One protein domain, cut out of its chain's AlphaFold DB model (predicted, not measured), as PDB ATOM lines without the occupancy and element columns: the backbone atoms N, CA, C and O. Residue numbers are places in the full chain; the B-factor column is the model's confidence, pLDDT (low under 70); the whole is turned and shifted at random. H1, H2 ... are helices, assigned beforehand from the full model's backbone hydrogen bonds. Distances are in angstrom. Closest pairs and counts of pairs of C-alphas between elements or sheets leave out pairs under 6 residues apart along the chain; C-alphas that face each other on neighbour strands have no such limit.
ATOM      1  N   VAL A 242     196.601 289.453 224.447       85.50
ATOM      2  CA  VAL A 242     196.771 289.853 225.846       85.50
ATOM      3  C   VAL A 242     195.500 290.554 226.325       85.50
ATOM      4  O   VAL A 242     195.025 291.496 225.696       85.50
ATOM      5  N   LYS A 243     194.931 290.074 227.434       90.06
ATOM      6  CA  LYS A 243     193.640 290.562 227.948       90.06
ATOM      7  C   LYS A 243     193.761 291.825 228.799       90.06
ATOM      8  O   LYS A 243     192.865 292.659 228.768       90.06
ATOM      9  N   VAL A 244     194.837 291.946 229.577       90.00
ATOM     10  CA  VAL A 244     195.047 293.023 230.565       90.00
ATOM     11  C   VAL A 244     196.512 293.496 230.566       90.00
ATOM     12  O   VAL A 244     197.219 293.320 231.558       90.00
ATOM     13  N   PRO A 245     196.997 294.065 229.445       82.38
ATOM     14  CA  PRO A 245     198.416 294.395 229.267       82.38
ATOM     15  C   PRO A 245     198.943 295.426 230.277       82.38
ATOM     16  O   PRO A 245     200.112 295.381 230.619       82.38
ATOM     17  N   GLU A 246     198.073 296.292 230.801       85.50
ATOM     18  CA  GLU A 246     198.443 297.344 231.764       85.50
ATOM     19  C   GLU A 246     198.467 296.871 233.228       85.50
ATOM     20  O   GLU A 246     198.737 297.657 234.131       85.50
ATOM     21  N   ARG A 247     198.093 295.611 233.501       88.06
ATOM     22  CA  ARG A 247     198.020 295.071 234.875       88.06
ATOM     23  C   ARG A 247     198.963 293.905 235.109       88.06
ATOM     24  O   ARG A 247     199.494 293.766 236.204       88.06
ATOM     25  N   ASN A 248     199.139 293.050 234.106       88.19
ATOM     26  CA  ASN A 248     200.006 291.889 234.237       88.19
ATOM     27  C   ASN A 248     201.431 292.276 233.855       88.19
ATOM     28  O   ASN A 248     201.685 292.653 232.715       88.19
ATOM     29  N   MET A 249     202.353 292.122 234.798       87.38
ATOM     30  CA  MET A 249     203.769 292.399 234.598       87.38
ATOM     31  C   MET A 249     204.587 291.137 234.841       87.38
ATOM     32  O   MET A 249     204.209 290.275 235.635       87.38
ATOM     33  N   ILE A 250     205.724 291.043 234.159       87.75
ATOM     34  CA  ILE A 250     206.732 290.015 234.397       87.75
ATOM     35  C   ILE A 250     208.061 290.732 234.606       87.75
ATOM     36  O   ILE A 250     208.373 291.679 233.887       87.75
ATOM     37  N   ALA A 251     208.830 290.287 235.595       89.06
ATOM     38  CA  ALA A 251     210.150 290.819 235.890       89.06
ATOM     39  C   ALA A 251     211.202 289.722 235.730       89.06
ATOM     40  O   ALA A 251     210.980 288.573 236.118       89.06
ATOM     41  N   THR A 252     212.367 290.106 235.214       85.19
ATOM     42  CA  THR A 252     213.531 289.225 235.107       85.19
ATOM     43  C   THR A 252     214.694 289.852 235.846       85.19
ATOM     44  O   THR A 252     214.941 291.052 235.745       85.19
ATOM     45  N   THR A 253     215.412 289.037 236.605       86.94
ATOM     46  CA  THR A 253     216.488 289.486 237.486       86.94
ATOM     47  C   THR A 253     217.845 289.103 236.911       86.94
ATOM     48  O   THR A 253     218.078 287.927 236.635       86.94
ATOM     49  N   GLY A 254     218.749 290.074 236.782       84.56
ATOM     50  CA  GLY A 254     220.147 289.839 236.423       84.56
ATOM     51  C   GLY A 254     221.048 289.877 237.657       84.56
ATOM     52  O   GLY A 254     221.126 290.901 238.331       84.56
ATOM     53  N   TYR A 255     221.749 288.780 237.950       82.31
ATOM     54  CA  TYR A 255     222.630 288.678 239.130       82.31
ATOM     55  C   TYR A 255     224.115 288.541 238.777       82.31
ATOM     56  O   TYR A 255     224.975 288.675 239.646       82.31
ATOM     57  N   LEU A 256     224.435 288.271 237.507       79.00
ATOM     58  CA  LEU A 256     225.791 287.939 237.051       79.00
ATOM     59  C   LEU A 256     226.456 289.087 236.281       79.00
ATOM     60  O   LEU A 256     227.286 288.861 235.398       79.00
ATOM     61  N   GLY A 257     226.072 290.323 236.616       75.69
ATOM     62  CA  GLY A 257     226.472 291.522 235.881       75.69
ATOM     63  C   GLY A 257     225.870 291.573 234.479       75.69
ATOM     64  O   GLY A 257     226.505 292.088 233.564       75.69
ATOM     65  N   GLU A 258     224.694 290.976 234.303       81.56
ATOM     66  CA  GLU A 258     223.904 291.031 233.076       81.56
ATOM     67  C   GLU A 258     223.305 292.430 232.906       81.56
ATOM     68  O   GLU A 258     223.056 293.129 233.889       81.56
ATOM     69  N   SER A 259     223.108 292.842 231.657       82.69
ATOM     70  CA  SER A 259     222.541 294.150 231.320       82.69
ATOM     71  C   SER A 259     221.319 293.940 230.444       82.69
ATOM     72  O   SER A 259     221.289 293.034 229.614       82.69
ATOM     73  N   ALA A 260     220.304 294.768 230.631       86.56
ATOM     74  CA  ALA A 260     219.166 294.834 229.740       86.56
ATOM     75  C   ALA A 260     219.471 295.901 228.677       86.56
ATOM     76  O   ALA A 260     219.291 297.102 228.911       86.56
ATOM     77  N   ASN A 261     220.024 295.454 227.545       86.88
ATOM     78  CA  ASN A 261     220.383 296.318 226.427       86.88
ATOM     79  C   ASN A 261     219.129 296.644 225.600       86.88
ATOM     80  O   ASN A 261     218.433 295.757 225.108       86.88
ATOM     81  N   LEU A 262     218.817 297.931 225.484       87.56
ATOM     82  CA  LEU A 262     217.599 298.388 224.822       87.56
ATOM     83  C   LEU A 262     217.690 298.273 223.295       87.56
ATOM     84  O   LEU A 262     216.678 298.009 222.646       87.56
ATOM     85  N   GLU A 263     218.877 298.448 222.714       87.44
ATOM     86  CA  GLU A 263     219.090 298.339 221.267       87.44
ATOM     87  C   GLU A 263     219.015 296.886 220.801       87.44
ATOM     88  O   GLU A 263     218.325 296.588 219.821       87.44
ATOM     89  N   ASP A 264     219.648 295.975 221.538       84.88
ATOM     90  CA  ASP A 264     219.583 294.539 221.266       84.88
ATOM     91  C   ASP A 264     218.145 294.017 221.431       84.88
ATOM     92  O   ASP A 264     217.658 293.270 220.577       84.88
ATOM     93  N   ALA A 265     217.398 294.510 222.428       87.50
ATOM     94  CA  ALA A 265     215.970 294.225 222.551       87.50
ATOM     95  C   ALA A 265     215.175 294.690 221.314       87.50
ATOM     96  O   ALA A 265     214.342 293.937 220.804       87.50
ATOM     97  N   GLN A 266     215.443 295.886 220.772       89.62
ATOM     98  CA  GLN A 266     214.800 296.330 219.525       89.62
ATOM     99  C   GLN A 266     215.209 295.473 218.323       89.62
ATOM    100  O   GLN A 266     214.371 295.171 217.470       89.62
ATOM    101  N   LEU A 267     216.473 295.051 218.242       88.88
ATOM    102  CA  LEU A 267     216.953 294.162 217.185       88.88
ATOM    103  C   LEU A 267     216.275 292.785 217.264       88.88
ATOM    104  O   LEU A 267     215.850 292.234 216.242       88.88
ATOM    105  N   PHE A 268     216.109 292.257 218.476       87.56
ATOM    106  CA  PHE A 268     215.357 291.038 218.732       87.56
ATOM    107  C   PHE A 268     213.900 291.193 218.287       87.56
ATOM    108  O   PHE A 268     213.416 290.387 217.492       87.56
ATOM    109  N   LEU A 269     213.216 292.262 218.707       89.50
ATOM    110  CA  LEU A 269     211.833 292.530 218.309       89.50
ATOM    111  C   LEU A 269     211.695 292.668 216.794       89.50
ATOM    112  O   LEU A 269     210.819 292.052 216.200       89.50
ATOM    113  N   LYS A 270     212.612 293.373 216.132       91.31
ATOM    114  CA  LYS A 270     212.609 293.512 214.670       91.31
ATOM    115  C   LYS A 270     212.644 292.164 213.945       91.31
ATOM    116  O   LYS A 270     212.035 292.035 212.886       91.31
ATOM    117  N   THR A 271     213.364 291.180 214.484       86.12
ATOM    118  CA  THR A 271     213.556 289.873 213.833       86.12
ATOM    119  C   THR A 271     212.551 288.814 214.274       86.12
ATOM    120  O   THR A 271     212.194 287.958 213.470       86.12
ATOM    121  N   GLN A 272     212.096 288.852 215.527       85.81
ATOM    122  CA  GLN A 272     211.261 287.804 216.117       85.81
ATOM    123  C   GLN A 272     209.808 288.233 216.343       85.81
ATOM    124  O   GLN A 272     208.930 287.373 216.329       85.81
ATOM    125  N   ARG A 273     209.545 289.531 216.557       86.69
ATOM    126  CA  ARG A 273     208.236 290.103 216.932       86.69
ATOM    127  C   ARG A 273     208.044 291.519 216.396       86.69
ATOM    128  O   ARG A 273     207.888 292.480 217.147       86.69
ATOM    129  N   ALA A 274     208.062 291.647 215.069       89.62
ATOM    130  CA  ALA A 274     207.975 292.941 214.392       89.62
ATOM    131  C   ALA A 274     206.675 293.709 214.717       89.62
ATOM    132  O   ALA A 274     206.661 294.935 214.666       89.62
ATOM    133  N   ASP A 275     205.609 293.002 215.107       86.62
ATOM    134  CA  ASP A 275     204.349 293.565 215.612       86.62
ATOM    135  C   ASP A 275     204.495 294.321 216.946       86.62
ATOM    136  O   ASP A 275     203.623 295.106 217.309       86.62
ATOM    137  N   GLN A 276     205.588 294.086 217.675       86.69
ATOM    138  CA  GLN A 276     205.914 294.716 218.956       86.69
ATOM    139  C   GLN A 276     207.078 295.713 218.846       86.69
ATOM    140  O   GLN A 276     207.538 296.225 219.866       86.69
ATOM    141  N   LEU A 277     207.573 295.993 217.636       90.38
ATOM    142  CA  LEU A 277     208.702 296.900 217.431       90.38
ATOM    143  C   LEU A 277     208.414 298.287 218.035       90.38
ATOM    144  O   LEU A 277     207.332 298.840 217.856       90.38
ATOM    145  N   GLY A 278     209.391 298.846 218.752       88.44
ATOM    146  CA  GLY A 278     209.257 300.111 219.474       88.44
ATOM    147  C   GLY A 278     208.733 299.978 220.907       88.44
ATOM    148  O   GLY A 278     208.762 300.964 221.643       88.44
ATOM    149  N   ARG A 279     208.290 298.790 221.344       87.62
ATOM    150  CA  ARG A 279     207.999 298.544 222.765       87.62
ATOM    151  C   ARG A 279     209.279 298.400 223.577       87.62
ATOM    152  O   ARG A 279     210.294 297.946 223.060       87.62
ATOM    153  N   SER A 280     209.203 298.768 224.851       88.75
ATOM    154  CA  SER A 280     210.320 298.735 225.797       88.75
ATOM    155  C   SER A 280     209.866 298.166 227.144       88.75
ATOM    156  O   SER A 280     208.691 297.846 227.326       88.75
ATOM    157  N   PHE A 281     210.804 298.055 228.076       88.00
ATOM    158  CA  PHE A 281     210.594 297.624 229.453       88.00
ATOM    159  C   PHE A 281     211.309 298.571 230.424       88.00
ATOM    160  O   PHE A 281     212.244 299.283 230.041       88.00
ATOM    161  N   ASP A 282     210.883 298.546 231.683       90.12
ATOM    162  CA  ASP A 282     211.510 299.311 232.756       90.12
ATOM    163  C   ASP A 282     212.708 298.567 233.350       90.12
ATOM    164  O   ASP A 282     212.725 297.337 233.449       90.12
ATOM    165  N   VAL A 283     213.712 299.328 233.788       90.81
ATOM    166  CA  VAL A 283     214.903 298.795 234.457       90.81
ATOM    167  C   VAL A 283     214.940 299.296 235.893       90.81
ATOM    168  O   VAL A 283     215.078 300.492 236.143       90.81
ATOM    169  N   ILE A 284     214.867 298.362 236.840       91.94
ATOM    170  CA  ILE A 284     214.941 298.644 238.275       91.94
ATOM    171  C   ILE A 284     216.325 298.239 238.784       91.94
ATOM    172  O   ILE A 284     216.711 297.072 238.719       91.94
ATOM    173  N   LEU A 285     217.078 299.210 239.302       91.19
ATOM    174  CA  LEU A 285     218.401 298.980 239.882       91.19
ATOM    175  C   LEU A 285     218.267 298.692 241.379       91.19
ATOM    176  O   LEU A 285     217.773 299.524 242.137       91.19
ATOM    177  N   VAL A 286     218.743 297.527 241.814       88.19
ATOM    178  CA  VAL A 286     218.678 297.085 243.215       88.19
ATOM    179  C   VAL A 286     220.082 297.075 243.819       88.19
ATOM    180  O   VAL A 286     221.031 296.653 243.162       88.19
ATOM    181  N   ASN A 287     220.227 297.547 245.064       81.94
ATOM    182  CA  ASN A 287     221.480 297.529 245.838       81.94
ATOM    183  C   ASN A 287     222.706 298.102 245.097       81.94
ATOM    184  O   ASN A 287     223.793 297.525 245.127       81.94
ATOM    185  N   GLY A 288     222.534 299.241 244.417       84.38
ATOM    186  CA  GLY A 288     223.615 299.888 243.661       84.38
ATOM    187  C   GLY A 288     223.962 299.190 242.343       84.38
ATOM    188  O   GLY A 288     225.048 299.409 241.807       84.38
ATOM    189  N   GLY A 289     223.060 298.348 241.825       85.06
ATOM    190  CA  GLY A 289     223.180 297.741 240.504       85.06
ATOM    191  C   GLY A 289     223.343 298.773 239.381       85.06
ATOM    192  O   GLY A 289     223.013 299.949 239.528       85.06
ATOM    193  N   SER A 290     223.852 298.319 238.237       86.75
ATOM    194  CA  SER A 290     224.131 299.157 237.065       86.75
ATOM    195  C   SER A 290     223.632 298.490 235.789       86.75
ATOM    196  O   SER A 290     223.788 297.280 235.658       86.75
ATOM    197  N   ASN A 291     223.138 299.276 234.830       86.62
ATOM    198  CA  ASN A 291     222.648 298.783 233.537       86.62
ATOM    199  C   ASN A 291     223.380 299.456 232.356       86.62
ATOM    200  O   ASN A 291     222.812 300.332 231.696       86.62
ATOM    201  N   PRO A 292     224.667 299.136 232.120       84.56
ATOM    202  CA  PRO A 292     225.432 299.754 231.044       84.56
ATOM    203  C   PRO A 292     224.864 299.361 229.673       84.56
ATOM    204  O   PRO A 292     224.717 298.176 229.383       84.56
ATOM    205  N   GLN A 293     224.572 300.354 228.830       83.62
ATOM    206  CA  GLN A 293     224.157 300.131 227.436       83.62
ATOM    207  C   GLN A 293     225.361 299.913 226.509       83.62
ATOM    208  O   GLN A 293     225.274 299.178 225.534       83.62
ATOM    209  N   GLU A 294     226.517 300.475 226.868       81.31
ATOM    210  CA  GLU A 294     227.787 300.251 226.182       81.31
ATOM    211  C   GLU A 294     228.788 299.572 227.120       81.31
ATOM    212  O   GLU A 294     228.932 299.942 228.291       81.31
ATOM    213  N   LEU A 295     229.509 298.581 226.594       75.06
ATOM    214  CA  LEU A 295     230.504 297.822 227.343       75.06
ATOM    215  C   LEU A 295     231.917 298.243 226.947       75.06
ATOM    216  O   LEU A 295     232.288 298.252 225.774       75.06
ATOM    217  N   ASN A 296     232.755 298.529 227.940       77.12
ATOM    218  CA  ASN A 296     234.180 298.736 227.712       77.12
ATOM    219  C   ASN A 296     234.922 297.397 227.536       77.12
ATOM    220  O   ASN A 296     234.439 296.332 227.923       77.12
ATOM    221  N   LYS A 297     236.155 297.446 227.008       74.06
ATOM    222  CA  LYS A 297     236.978 296.245 226.756       74.06
ATOM    223  C   LYS A 297     237.103 295.321 227.975       74.06
ATOM    224  O   LYS A 297     236.961 294.113 227.834       74.06
ATOM    225  N   LYS A 298     237.285 295.879 229.180       73.19
ATOM    226  CA  LYS A 298     237.396 295.090 230.421       73.19
ATOM    227  C   LYS A 298     236.085 294.389 230.790       73.19
ATOM    228  O   LYS A 298     236.122 293.309 231.371       73.19
ATOM    229  N   GLN A 299     234.937 295.003 230.503       70.38
ATOM    230  CA  GLN A 299     233.619 294.398 230.723       70.38
ATOM    231  C   GLN A 299     233.363 293.268 229.723       70.38
ATOM    232  O   GLN A 299     232.942 292.193 230.141       70.38
ATOM    233  N   ILE A 300     233.712 293.467 228.449       70.44
ATOM    234  CA  ILE A 300     233.606 292.443 227.397       70.44
ATOM    235  C   ILE A 300     234.497 291.234 227.716       70.44
ATOM    236  O   ILE A 300     234.035 290.097 227.667       70.44
ATOM    237  N   GLU A 301     235.752 291.461 228.115       68.56
ATOM    238  CA  GLU A 301     236.689 290.398 228.518       68.56
ATOM    239  C   GLU A 301     236.177 289.587 229.718       68.56
ATOM    240  O   GLU A 301     236.378 288.376 229.790       68.56
ATOM    241  N   LYS A 302     235.465 290.239 230.646       65.06
ATOM    242  CA  LYS A 302     234.789 289.588 231.780       65.06
ATOM    243  C   LYS A 302     233.412 289.019 231.424       65.06
ATOM    244  O   LYS A 302     232.757 288.448 232.294       65.06
ATOM    245  N   GLN A 303     232.974 289.163 230.172       64.25
ATOM    246  CA  GLN A 303     231.637 288.803 229.697       64.25
ATOM    247  C   GLN A 303     230.522 289.397 230.576       64.25
ATOM    248  O   GLN A 303     229.541 288.716 230.884       64.25
ATOM    249  N   LEU A 304     230.702 290.628 231.051       62.34
ATOM    250  CA  LEU A 304     229.659 291.395 231.732       62.34
ATOM    251  C   LEU A 304     228.773 292.057 230.674       62.34
ATOM    252  O   LEU A 304     229.256 292.364 229.590       62.34
ATOM    253  N   GLY A 305     227.499 292.267 230.988       55.97
ATOM    254  CA  GLY A 305     226.515 292.835 230.069       55.97
ATOM    255  C   GLY A 305     225.965 291.856 229.038       55.97
ATOM    256  O   GLY A 305     225.424 292.290 228.032       55.97
ATOM    257  N   VAL A 306     226.094 290.545 229.282       60.53
ATOM    258  CA  VAL A 306     225.293 289.548 228.554       60.53
ATOM    259  C   VAL A 306     223.822 289.846 228.829       60.53
ATOM    260  O   VAL A 306     223.467 290.125 229.977       60.53
ATOM    261  N   GLU A 307     222.999 289.822 227.784       59.19
ATOM    262  CA  GLU A 307     221.577 290.110 227.910       59.19
ATOM    263  C   GLU A 307     220.900 289.147 228.881       59.19
ATOM    264  O   GLU A 307     221.068 287.925 228.806       59.19
ATOM    265  N   VAL A 308     220.085 289.711 229.770       58.00
ATOM    266  CA  VAL A 308     219.152 288.925 230.569       58.00
ATOM    267  C   VAL A 308     218.170 288.266 229.600       58.00
ATOM    268  O   VAL A 308     217.447 288.952 228.877       58.00
ATOM    269  N   SER A 309     218.154 286.931 229.560       54.06
ATOM    270  CA  SER A 309     217.343 286.167 228.610       54.06
ATOM    271  C   SER A 309     215.863 286.547 228.720       54.06
ATOM    272  O   SER A 309     215.195 286.177 229.686       54.06
ATOM    273  N   SER A 310     215.355 287.269 227.720       50.00
ATOM    274  CA  SER A 310     213.975 287.768 227.668       50.00
ATOM    275  C   SER A 310     213.102 287.094 226.604       50.00
ATOM    276  O   SER A 310     211.946 287.466 226.405       50.00
ATOM    277  N   GLN A 311     213.628 286.055 225.947       40.34
ATOM    278  CA  GLN A 311     213.012 285.411 224.782       40.34
ATOM    279  C   GLN A 311     211.589 284.871 225.008       40.34
ATOM    280  O   GLN A 311     210.846 284.745 224.038       40.34
ATOM    281  N   ALA A 312     211.198 284.590 226.254       36.72
ATOM    282  CA  ALA A 312     209.874 284.070 226.600       36.72
ATOM    283  C   ALA A 312     208.807 285.153 226.859       36.72
ATOM    284  O   ALA A 312     207.636 284.820 227.000       36.72
ATOM    285  N   PHE A 313     209.172 286.437 226.960       45.16
ATOM    286  CA  PHE A 313     208.248 287.464 227.478       45.16
ATOM    287  C   PHE A 313     207.424 288.174 226.424       45.16
ATOM    288  O   PHE A 313     206.464 288.862 226.763       45.16
ATOM    289  N   TYR A 314     207.794 288.026 225.158       45.88
ATOM    290  CA  TYR A 314     207.016 288.634 224.098       45.88
ATOM    291  C   TYR A 314     205.867 287.742 223.632       45.88
ATOM    292  O   TYR A 314     204.982 288.282 222.979       45.88
ATOM    293  N   ASP A 315     205.837 286.445 223.978       39.12
ATOM    294  CA  ASP A 315     204.760 285.490 223.641       39.12
ATOM    295  C   ASP A 315     203.334 285.937 224.042       39.12
ATOM    296  O   ASP A 315     203.154 286.667 225.033       39.12
TER     297      ASP A 315
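What this domain is: This is residues 242 to 315 of the 315 residues of the protein "Pro-kuma_activ domain-containing protein" of Puccinia graminis f. sp. tritici (UniProt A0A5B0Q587). With little regular structure, the printed part is mostly long loops that run to and fro along the longest axis; H1 lies on a return pass, and the short H2 is at one end of that axis. At the other end, residues 243 to 248 stick out. The 74 printed residues hold two named helices, H1 then H2, and no named strand: all helix by class, with only 16 residues in named elements. The whole is only just compact, close to loose, with a radius of gyration of the C-alphas of 13.6 A and spans of 43 by 29 by 17 A.

How they stand to each other: H1, residues 262 to 272, and H2, residues 297 to 301, are apart. In both, every O i to N i+4 pair is within hydrogen-bond range.

Where its parts are: H1 is 15.1 A long from C-alpha 262 at (217.599, 298.388, 224.822). H2 ends at C-alpha 301, (236.689, 290.398, 228.518).

The domain as a whole: The C-alphas of Lys 243 and Lys 298, the two farthest apart, are 44.1 A apart. The link from H1 to H2 is long, 24 residues. The printed part has no cut. Residues 301 to 315 have pLDDT under 70.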